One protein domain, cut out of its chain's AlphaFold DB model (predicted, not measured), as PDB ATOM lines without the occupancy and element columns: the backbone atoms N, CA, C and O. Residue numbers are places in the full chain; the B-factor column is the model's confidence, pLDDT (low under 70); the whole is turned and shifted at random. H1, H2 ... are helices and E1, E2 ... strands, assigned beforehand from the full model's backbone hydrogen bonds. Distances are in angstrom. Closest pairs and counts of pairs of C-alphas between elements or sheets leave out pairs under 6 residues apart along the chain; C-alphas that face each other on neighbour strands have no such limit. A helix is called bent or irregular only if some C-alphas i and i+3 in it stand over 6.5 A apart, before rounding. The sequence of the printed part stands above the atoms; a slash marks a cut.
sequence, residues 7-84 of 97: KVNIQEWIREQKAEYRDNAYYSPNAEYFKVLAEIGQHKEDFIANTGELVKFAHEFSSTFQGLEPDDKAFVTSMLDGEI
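AT A GLANCE: This is residues 7 to 84 of the 97 residues of an uncharacterized protein of Salmonella enterica (UniProt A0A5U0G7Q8). What would one see first? A compact cluster of helices is built round H2, with H1 folded back along one side of it as a hairpin and H3, H4 and H5 packed on the other side. A tiny ribbon of E1 and E2, antiparallel, lies at the end of the body where H1 begins. What is it made of? The printed part has 78 residues, with five named helices and two named strands in the order E1, H1, H2, E2, H3, H4, H5, and its class is mostly helix. How large is it? It is compact, with a radius of gyration of the C-alphas of 11.3 A, and rounded, with spans of 29 by 27 by 21 A.

HOW THE PARTS SIT: How do the strands pair? E1, residues 7 to 9, and E2, residues 46 to 48, are antiparallel neighbours at 149 degrees, with N 8 and O 47 2.9 A apart and N 47 and O 8 3.0 A apart, both within hydrogen-bond range. Which helix is the hub? H2, residues 28 to 40, touches four helices. It forms a helical hairpin with H1, residues 10 to 26, at a shallow tilt of 14 degrees, opposite ways; their closest C-alphas, of Ala 25 and Ala 31, are 5.8 A apart. With residues 36 to 40 alone H2 touches H3, residues 53 to 61, about perpendicular at 80 degrees, closest at the C-alphas of Ile 40 and Phe 61, 5.7 A. What else touches? H2 touches H4, residues 63 to 67, closest at the C-alphas of Val 36 and Thr 64, 6.0 A. With residues 29 to 33 alone H2 touches H5, residues 70 to 84, at a steep tilt of 65 degrees, the same way, closest at the C-alphas of Tyr 33 and Val 76, 5.5 A. H1 is apart from H3, H4 and H5. How do the helix backbones run? In H2, H3 and H4 every O i to N i+4 pair is within hydrogen-bond range; in H1 9 of 13 are and in H5 10 of 11.

IN THESE COORDINATES: Where does the ribbon begin? E1 starts at C-alpha 7, (53.444, 28.769, 51.957), and spans 6.9 A; E2 spans 7.1 A. How long are the helices? H1 spans 19.6 A, H2 18.7 A, H3 11.8 A, H4 6.3 A and H5 21.9 A, where H5 ends at C-alpha 84, (55.416, 39.964, 52.764). Is any helix uneven? H1 is irregular, with C-alphas 20 and 23 9.1 A apart and a kink of 81 degrees near residue 20.

THE WHOLE: What is farthest apart? The C-alphas of Lys 7 and Glu 69 are, at 30.2 A. Is it continuous? The printed part has no cut, and its links between elements are tight. Where is confidence low? The mean pLDDT of the printed part is 88.5, and residues 25 to 26, 28 and 82 to 84 are under 70.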
ATOM      1  N   LYS A   7      54.444  28.879  53.015       90.62
ATOM      2  CA  LYS A   7      53.444  28.769  51.957       90.62
ATOM      3  C   LYS A   7      52.181  29.523  52.374       90.62
ATOM      4  O   LYS A   7      51.660  29.268  53.456       90.62
ATOM      5  N   VAL A   8      51.689  30.403  51.510       90.94
ATOM      6  CA  VAL A   8      50.515  31.248  51.755       90.94
ATOM      7  C   VAL A   8      49.467  30.997  50.685       90.94
ATOM      8  O   VAL A   8      49.790  30.983  49.497       90.94
ATOM      9  N   ASN A   9      48.210  30.843  51.104       94.06
ATOM     10  CA  ASN A   9      47.086  30.784  50.183       94.06
ATOM     11  C   ASN A   9      46.764  32.182  49.649       94.06
ATOM     12  O   ASN A   9      46.523  33.119  50.412       94.06
ATOM     13  N   ILE A  10      46.719  32.335  48.327       93.50
ATOM     14  CA  ILE A  10      46.585  33.661  47.719       93.50
ATOM     15  C   ILE A  10      45.218  34.302  47.973       93.50
ATOM     16  O   ILE A  10      45.120  35.523  48.074       93.50
ATOM     17  N   GLN A  11      44.153  33.507  48.099       93.50
ATOM     18  CA  GLN A  11      42.812  34.040  48.345       93.50
ATOM     19  C   GLN A  11      42.682  34.549  49.781       93.50
ATOM     20  O   GLN A  11      42.081  35.602  50.015       93.50
ATOM     21  N   GLU A  12      43.282  33.837  50.736       92.19
ATOM     22  CA  GLU A  12      43.374  34.286  52.127       92.19
ATOM     23  C   GLU A  12      44.222  35.554  52.237       92.19
ATOM     24  O   GLU A  12      43.759  36.535  52.819       92.19
ATOM     25  N   TRP A  13      45.375  35.590  51.563       91.75
ATOM     26  CA  TRP A  13      46.238  36.769  51.501       91.75
ATOM     27  C   TRP A  13      45.520  38.003  50.945       91.75
ATOM     28  O   TRP A  13      45.526  39.065  51.562       91.75
ATOM     29  N   ILE A  14      44.819  37.871  49.812       90.88
ATOM     30  CA  ILE A  14      44.027  38.968  49.231       90.88
ATOM     31  C   ILE A  14      42.988  39.483  50.233       90.88
ATOM     32  O   ILE A  14      42.733  40.686  50.296       90.88
ATOM     33  N   ARG A  15      42.352  38.586  50.996       90.38
ATOM     34  CA  ARG A  15      41.360  38.964  52.006       90.38
ATOM     35  C   ARG A  15      42.003  39.754  53.147       90.38
ATOM     36  O   ARG A  15      41.424  40.755  53.563       90.38
ATOM     37  N   GLU A  16      43.156  39.313  53.637       88.62
ATOM     38  CA  GLU A  16      43.915  39.978  54.705       88.62
ATOM     39  C   GLU A  16      44.388  41.361  54.269       88.62
ATOM     40  O   GLU A  16      44.058  42.354  54.915       88.62
ATOM     41  N   GLN A  17      45.012  41.447  53.098       87.31
ATOM     42  CA  GLN A  17      45.453  42.705  52.504       87.31
ATOM     43  C   GLN A  17      44.276  43.674  52.302       87.31
ATOM     44  O   GLN A  17      44.325  44.833  52.697       87.31
ATOM     45  N   LYS A  18      43.127  43.221  51.781       86.62
ATOM     46  CA  LYS A  18      41.939  44.095  51.684       86.62
ATOM     47  C   LYS A  18      41.459  44.601  53.049       86.62
ATOM     48  O   LYS A  18      40.970  45.727  53.138       86.62
ATOM     49  N   ALA A  19      41.572  43.786  54.097       86.38
ATOM     50  CA  ALA A  19      41.186  44.166  55.452       86.38
ATOM     51  C   ALA A  19      42.167  45.159  56.098       86.38
ATOM     52  O   ALA A  19      41.730  45.996  56.888       86.38
ATOM     53  N   GLU A  20      43.453  45.084  55.755       84.06
ATOM     54  CA  GLU A  20      44.496  46.013  56.195       84.06
ATOM     55  C   GLU A  20      44.355  47.377  55.517       84.06
ATOM     56  O   GLU A  20      44.284  48.412  56.182       84.06
ATOM     57  N   TYR A  21      44.190  47.379  54.195       80.25
ATOM     58  CA  TYR A  21      44.090  48.610  53.418       80.25
ATOM     59  C   TYR A  21      42.727  49.299  53.569       80.25
ATOM     60  O   TYR A  21      42.649  50.512  53.384       80.25
ATOM     61  N   ARG A  22      41.657  48.575  53.934       80.44
ATOM     62  CA  ARG A  22      40.287  49.101  54.133       80.44
ATOM     63  C   ARG A  22      39.877  50.107  53.046       80.44
ATOM     64  O   ARG A  22      39.785  49.756  51.873       80.44
ATOM     65  N   ASP A  23      39.660  51.363  53.439       72.12
ATOM     66  CA  ASP A  23      39.227  52.465  52.578       72.12
ATOM     67  C   ASP A  23      40.313  52.871  51.569       72.12
ATOM     68  O   ASP A  23      40.001  53.399  50.500       72.12
ATOM     69  N   ASN A  24      41.583  52.562  51.853       72.81
ATOM     70  CA  ASN A  24      42.696  52.854  50.959       72.81
ATOM     71  C   ASN A  24      42.807  51.869  49.788       72.81
ATOM     72  O   ASN A  24      43.531  52.154  48.835       72.81
ATOM     73  N   ALA A  25      42.084  50.743  49.817       64.06
ATOM     74  CA  ALA A  25      42.097  49.758  48.733       64.06
ATOM     75  C   ALA A  25      41.567  50.319  47.398       64.06
ATOM     76  O   ALA A  25      41.826  49.747  46.342       64.06
ATOM     77  N   TYR A  26      40.843  51.444  47.444       64.00
ATOM     78  CA  TYR A  26      40.247  52.100  46.279       64.00
ATOM     79  C   TYR A  26      41.101  53.236  45.691       64.00
ATOM     80  O   TYR A  26      40.733  53.786  44.652       64.00
ATOM     81  N   TYR A  27      42.231  53.600  46.313       73.75
ATOM     82  CA  TYR A  27      43.187  54.514  45.681       73.75
ATOM     83  C   TYR A  27      43.889  53.814  44.514       73.75
ATOM     84  O   TYR A  27      44.260  52.649  44.628       73.75
ATOM     85  N   SER A  28      44.076  54.536  43.402       69.75
ATOM     86  CA  SER A  28      44.500  53.970  42.106       69.75
ATOM     87  C   SER A  28      45.665  52.968  42.188       69.75
ATOM     88  O   SER A  28      45.517  51.879  41.638       69.75
ATOM     89  N   PRO A  29      46.774  53.239  42.908       75.69
ATOM     90  CA  PRO A  29      47.904  52.302  42.956       75.69
ATOM     91  C   PRO A  29      47.573  50.997  43.701       75.69
ATOM     92  O   PRO A  29      48.011  49.915  43.311       75.69
ATOM     93  N   ASN A  30      46.736  51.079  44.738       80.94
ATOM     94  CA  ASN A  30      46.284  49.917  45.507       80.94
ATOM     95  C   ASN A  30      45.240  49.109  44.730       80.94
ATOM     96  O   ASN A  30      45.233  47.881  44.790       80.94
ATOM     97  N   ALA A  31      44.382  49.783  43.961       86.75
ATOM     98  CA  ALA A  31      43.407  49.120  43.105       86.75
ATOM     99  C   ALA A  31      44.097  48.249  42.040       86.75
ATOM    100  O   ALA A  31      43.694  47.101  41.838       86.75
ATOM    101  N   GLU A  32      45.166  48.755  41.416       91.19
ATOM    102  CA  GLU A  32      45.964  47.973  40.467       91.19
ATOM    103  C   GLU A  32      46.689  46.812  41.157       91.19
ATOM    104  O   GLU A  32      46.635  45.686  40.666       91.19
ATOM    105  N   TYR A  33      47.268  47.026  42.345       92.12
ATOM    106  CA  TYR A  33      47.846  45.943  43.151       92.12
ATOM    107  C   TYR A  33      46.845  44.803  43.419       92.12
ATOM    108  O   TYR A  33      47.127  43.637  43.127       92.12
ATOM    109  N   PHE A  34      45.638  45.120  43.897       92.25
ATOM    110  CA  PHE A  34      44.615  44.106  44.170       92.25
ATOM    111  C   PHE A  34      44.120  43.400  42.909       92.25
ATOM    112  O   PHE A  34      43.753  42.223  42.966       92.25
ATOM    113  N   LYS A  35      44.105  44.098  41.773       94.62
ATOM    114  CA  LYS A  35      43.761  43.502  40.483       94.62
ATOM    115  C   LYS A  35      44.838  42.522  40.019       94.62
ATOM    116  O   LYS A  35      44.491  41.418  39.605       94.62
ATOM    117  N   VAL A  36      46.117  42.869  40.171       95.62
ATOM    118  CA  VAL A  36      47.243  41.966  39.887       95.62
ATOM    119  C   VAL A  36      47.168  40.708  40.754       95.62
ATOM    120  O   VAL A  36      47.230  39.600  40.220       95.62
ATOM    121  N   LEU A  37      46.945  40.845  42.065       94.94
ATOM    122  CA  LEU A  37      46.776  39.688  42.950       94.94
ATOM    123  C   LEU A  37      45.591  38.802  42.543       94.94
ATOM    124  O   LEU A  37      45.707  37.578  42.537       94.94
ATOM    125  N   ALA A  38      44.456  39.409  42.185       95.56
ATOM    126  CA  ALA A  38      43.281  38.667  41.742       95.56
ATOM    127  C   ALA A  38      43.542  37.884  40.446       95.56
ATOM    128  O   ALA A  38      43.088  36.749  40.331       95.56
ATOM    129  N   GLU A  39      44.281  38.460  39.492       97.44
ATOM    130  CA  GLU A  39      44.688  37.780  38.256       97.44
ATOM    131  C   GLU A  39      45.628  36.603  38.551       97.44
ATOM    132  O   GLU A  39      45.392  35.500  38.064       97.44
ATOM    133  N   ILE A  40      46.626  36.775  39.426       96.81
ATOM    134  CA  ILE A  40      47.484  35.660  39.865       96.81
ATOM    135  C   ILE A  40      46.639  34.553  40.510       96.81
ATOM    136  O   ILE A  40      46.821  33.373  40.203       96.81
ATOM    137  N   GLY A  41      45.675  34.926  41.357       95.75
ATOM    138  CA  GLY A  41      44.805  33.994  42.075       95.75
ATOM    139  C   GLY A  41      43.842  33.191  41.199       95.75
ATOM    140  O   GLY A  41      43.230  32.245  41.689       95.75
ATOM    141  N   GLN A  42      43.713  33.528  39.912       96.38
ATOM    142  CA  GLN A  42      43.004  32.701  38.928       96.38
ATOM    143  C   GLN A  42      43.861  31.530  38.421       96.38
ATOM    144  O   GLN A  42      43.318  30.556  37.900       96.38
ATOM    145  N   HIS A  43      45.187  31.612  38.570       96.75
ATOM    146  CA  HIS A  43      46.153  30.648  38.034       96.75
ATOM    147  C   HIS A  43      46.935  29.890  39.109       96.75
ATOM    148  O   HIS A  43      47.413  28.781  38.860       96.75
ATOM    149  N   LYS A  44      47.096  30.486  40.289       95.69
ATOM    150  CA  LYS A  44      47.826  29.923  41.423       95.69
ATOM    151  C   LYS A  44      46.922  29.900  42.642       95.69
ATOM    152  O   LYS A  44      46.174  30.838  42.876       95.69
ATOM    153  N   GLU A  45      47.010  28.824  43.411       94.69
ATOM    154  CA  GLU A  45      46.328  28.707  44.702       94.69
ATOM    155  C   GLU A  45      47.195  29.269  45.834       94.69
ATOM    156  O   GLU A  45      46.685  29.895  46.759       94.69
ATOM    157  N   ASP A  46      48.515  29.114  45.714       94.62
ATOM    158  CA  ASP A  46      49.468  29.456  46.759       94.62
ATOM    159  C   ASP A  46      50.746  30.090  46.191       94.62
ATOM    160  O   ASP A  46      51.085  29.892  45.019       94.62
ATOM    161  N   PHE A  47      51.478  30.796  47.051       92.31
ATOM    162  CA  PHE A  47      52.830  31.304  46.801       92.31
ATOM    163  C   PHE A  47      53.712  31.126  48.047       92.31
ATOM    164  O   PHE A  47      53.216  30.900  49.153       92.31
ATOM    165  N   ILE A  48      55.027  31.210  47.874       90.25
ATOM    166  CA  ILE A  48      56.006  31.197  48.958       90.25
ATOM    167  C   ILE A  48      56.288  32.634  49.393       90.25
ATOM    168  O   ILE A  48      56.867  33.432  48.651       90.25
ATOM    169  N   ALA A  49      55.878  32.955  50.615       86.00
ATOM    170  CA  ALA A  49      56.159  34.217  51.269       86.00
ATOM    171  C   ALA A  49      57.665  34.462  51.435       86.00
ATOM    172  O   ALA A  49      58.453  33.517  51.506       86.00
ATOM    173  N   ASN A  50      58.060  35.736  51.521       80.69
ATOM    174  CA  ASN A  50      59.450  36.187  51.626       80.69
ATOM    175  C   ASN A  50      60.308  35.799  50.414       80.69
ATOM    176  O   ASN A  50      61.518  35.587  50.509       80.69
ATOM    177  N   THR A  51      59.667  35.706  49.248       84.44
ATOM    178  CA  THR A  51      60.315  35.466  47.962       84.44
ATOM    179  C   THR A  51      59.705  36.361  46.890       84.44
ATOM    180  O   THR A  51      58.558  36.786  46.997       84.44
ATOM    181  N   GLY A  52      60.423  36.554  45.784       88.88
ATOM    182  CA  GLY A  52      59.892  37.250  44.608       88.88
ATOM    183  C   GLY A  52      58.881  36.433  43.783       88.88
ATOM    184  O   GLY A  52      58.758  36.674  42.582       88.88
ATOM    185  N   GLU A  53      58.219  35.412  44.345       92.31
ATOM    186  CA  GLU A  53      57.255  34.587  43.601       92.31
ATOM    187  C   GLU A  53      56.051  35.381  43.100       92.31
ATOM    188  O   GLU A  53      55.689  35.230  41.935       92.31
ATOM    189  N   LEU A  54      55.473  36.270  43.914       93.62
ATOM    190  CA  LEU A  54      54.349  37.095  43.466       93.62
ATOM    191  C   LEU A  54      54.735  38.015  42.302       93.62
ATOM    192  O   LEU A  54      53.958  38.161  41.362       93.62
ATOM    193  N   VAL A  55      55.954  38.564  42.303       94.44
ATOM    194  CA  VAL A  55      56.478  39.359  41.180       94.44
ATOM    195  C   VAL A  55      56.626  38.493  39.926       94.44
ATOM    196  O   VAL A  55      56.188  38.885  38.843       94.44
ATOM    197  N   LYS A  56      57.182  37.280  40.055       94.50
ATOM    198  CA  LYS A  56      57.282  36.326  38.934       94.50
ATOM    199  C   LYS A  56      55.903  35.977  38.374       94.50
ATOM    200  O   LYS A  56      55.713  36.015  37.161       94.50
ATOM    201  N   PHE A  57      54.937  35.686  39.241       96.00
ATOM    202  CA  PHE A  57      53.572  35.373  38.832       96.00
ATOM    203  C   PHE A  57      52.854  36.575  38.218       96.00
ATOM    204  O   PHE A  57      52.100  36.392  37.266       96.00
ATOM    205  N   ALA A  58      53.119  37.797  38.680       96.12
ATOM    206  CA  ALA A  58      52.589  39.004  38.055       96.12
ATOM    207  C   ALA A  58      53.084  39.144  36.606       96.12
ATOM    208  O   ALA A  58      52.291  39.411  35.706       96.12
ATOM    209  N   HIS A  59      54.371  38.886  36.347       95.50
ATOM    210  CA  HIS A  59      54.899  38.869  34.980       95.50
ATOM    211  C   HIS A  59      54.251  37.787  34.102       95.50
ATOM    212  O   HIS A  59      53.988  38.042  32.925       95.50
ATOM    213  N   GLU A  60      54.011  36.598  34.656       96.88
ATOM    214  CA  GLU A  60      53.512  35.437  33.911       96.88
ATOM    215  C   GLU A  60      51.999  35.493  33.643       96.88
ATOM    216  O   GLU A  60      51.558  35.156  32.545       96.88
ATOM    217  N   PHE A  61      51.208  35.940  34.622       97.06
ATOM    218  CA  PHE A  61      49.751  35.777  34.620       97.06
ATOM    219  C   PHE A  61      48.961  37.085  34.646       97.06
ATOM    220  O   PHE A  61      47.761  37.057  34.378       97.06
ATOM    221  N   SER A  62      49.586  38.229  34.951       97.06
ATOM    222  CA  SER A  62      48.849  39.486  35.086       97.06
ATOM    223  C   SER A  62      48.980  40.384  33.856       97.06
ATOM    224  O   SER A  62      49.987  41.060  33.634       97.06
ATOM    225  N   SER A  63      47.896  40.445  33.080       96.06
ATOM    226  CA  SER A  63      47.752  41.410  31.983       96.06
ATOM    227  C   SER A  63      47.767  42.852  32.493       96.06
ATOM    228  O   SER A  63      48.323  43.735  31.839       96.06
ATOM    229  N   THR A  64      47.218  43.069  33.694       96.19
ATOM    230  CA  THR A  64      47.251  44.361  34.372       96.19
ATOM    231  C   THR A  64      48.689  44.782  34.625       96.19
ATOM    232  O   THR A  64      49.100  45.836  34.154       96.19
ATOM    233  N   PHE A  65      49.485  43.921  35.265       96.25
ATOM    234  CA  PHE A  65      50.882  44.212  35.566       96.25
ATOM    235  C   PHE A  65      51.696  44.516  34.303       96.25
ATOM    236  O   PHE A  65      52.482  45.460  34.277       96.25
ATOM    237  N   GLN A  66      51.486  43.766  33.218       95.44
ATOM    238  CA  GLN A  66      52.169  44.016  31.946       95.44
ATOM    239  C   GLN A  66      51.840  45.400  31.368       95.44
ATOM    240  O   GLN A  66      52.753  46.064  30.874       95.44
ATOM    241  N   GLY A  67      50.586  45.848  31.494       95.25
ATOM    242  CA  GLY A  67      50.094  47.132  30.991       95.25
ATOM    243  C   GLY A  67      50.380  48.356  31.867       95.25
ATOM    244  O   GLY A  67      50.096  49.464  31.424       95.25
ATOM    245  N   LEU A  68      50.936  48.186  33.073       94.19
ATOM    246  CA  LEU A  68      51.285  49.314  33.944       94.19
ATOM    247  C   LEU A  68      52.412  50.169  33.354       94.19
ATOM    248  O   LEU A  68      53.427  49.637  32.872       94.19
ATOM    249  N   GLU A  69      52.251  51.485  33.501       93.31
ATOM    250  CA  GLU A  69      53.302  52.482  33.304       93.31
ATOM    251  C   GLU A  69      54.478  52.225  34.265       93.31
ATOM    252  O   GLU A  69      54.297  51.584  35.306       93.31
ATOM    253  N   PRO A  70      55.701  52.694  33.954       91.38
ATOM    254  CA  PRO A  70      56.891  52.377  34.746       91.38
ATOM    255  C   PRO A  70      56.771  52.696  36.243       91.38
ATOM    256  O   PRO A  70      57.175  51.871  37.062       91.38
ATOM    257  N   ASP A  71      56.189  53.844  36.596       89.62
ATOM    258  CA  ASP A  71      56.050  54.279  37.992       89.62
ATOM    259  C   ASP A  71      55.053  53.397  38.762       89.62
ATOM    260  O   ASP A  71      55.363  52.903  39.847       89.62
ATOM    261  N   ASP A  72      53.891  53.108  38.167       89.19
ATOM    262  CA  ASP A  72      52.885  52.222  38.765       89.19
ATOM    263  C   ASP A  72      53.389  50.776  38.850       89.19
ATOM    264  O   ASP A  72      53.156  50.077  39.836       89.19
ATOM    265  N   LYS A  73      54.144  50.322  37.844       92.38
ATOM    266  CA  LYS A  73      54.789  49.005  37.845       92.38
ATOM    267  C   LYS A  73      55.817  48.896  38.966       92.38
ATOM    268  O   LYS A  73      55.865  47.861  39.628       92.38
ATOM    269  N   ALA A  74      56.617  49.937  39.200       90.81
ATOM    270  CA  ALA A  74      57.566  49.975  40.308       90.81
ATOM    271  C   ALA A  74      56.843  49.946  41.663       90.81
ATOM    272  O   ALA A  74      57.227  49.163  42.533       90.81
ATOM    273  N   PHE A  75      55.757  50.715  41.814       89.75
ATOM    274  CA  PHE A  75      54.918  50.689  43.013       89.75
ATOM    275  C   PHE A  75      54.340  49.292  43.272       89.75
ATOM    276  O   PHE A  75      54.561  48.718  44.334       89.75
ATOM    277  N   VAL A  76      53.668  48.694  42.285       90.94
ATOM    278  CA  VAL A  76      53.065  47.360  42.433       90.94
ATOM    279  C   VAL A  76      54.129  46.288  42.672       90.94
ATOM    280  O   VAL A  76      53.909  45.389  43.476       90.94
ATOM    281  N   THR A  77      55.304  46.393  42.045       91.69
ATOM    282  CA  THR A  77      56.434  45.492  42.332       91.69
ATOM    283  C   THR A  77      56.862  45.613  43.792       91.69
ATOM    284  O   THR A  77      57.006  44.597  44.462       91.69
ATOM    285  N   SER A  78      56.996  46.841  44.304       88.88
ATOM    286  CA  SER A  78      57.329  47.090  45.709       88.88
ATOM    287  C   SER A  78      56.277  46.534  46.662       88.88
ATOM    288  O   SER A  78      56.640  46.090  47.739       88.88
ATOM    289  N   MET A  79      54.998  46.535  46.289       88.50
ATOM    290  CA  MET A  79      53.923  45.972  47.113       88.50
ATOM    291  C   MET A  79      53.930  44.438  47.102       88.50
ATOM    292  O   MET A  79      53.759  43.797  48.133       88.50
ATOM    293  N   LEU A  80      54.143  43.825  45.933       90.06
ATOM    294  CA  LEU A  80      54.209  42.364  45.796       90.06
ATOM    295  C   LEU A  80      55.440  41.769  46.485       90.06
ATOM    296  O   LEU A  80      55.383  40.628  46.933       90.06
ATOM    297  N   ASP A  81      56.535  42.526  46.532       84.94
ATOM    298  CA  ASP A  81      57.766  42.146  47.218       84.94
ATOM    299  C   ASP A  81      57.683  42.521  48.711       84.94
ATOM    300  O   ASP A  81      57.815  41.666  49.577       84.94
ATOM    301  N   GLY A  82      57.378  43.785  49.023       66.31
ATOM    302  CA  GLY A  82      57.519  44.404  50.346       66.31
ATOM    303  C   GLY A  82      56.446  44.076  51.390       66.31
ATOM    304  O   GLY A  82      56.775  44.047  52.577       66.31
ATOM    305  N   GLU A  83      55.206  43.768  50.995       58.53
ATOM    306  CA  GLU A  83      54.126  43.481  51.964       58.53
ATOM    307  C   GLU A  83      54.313  42.142  52.682       58.53
ATOM    308  O   GLU A  83      53.753  41.913  53.749       58.53
ATOM    309  N   ILE A  84      55.134  41.249  52.128       54.97
ATOM    310  CA  ILE A  84      55.416  39.964  52.764       54.97
ATOM    311  C   ILE A  84      56.617  40.063  53.720       54.97
ATOM    312  O   ILE A  84      56.663  39.357  54.727       54.97
TER     313      ILE A  84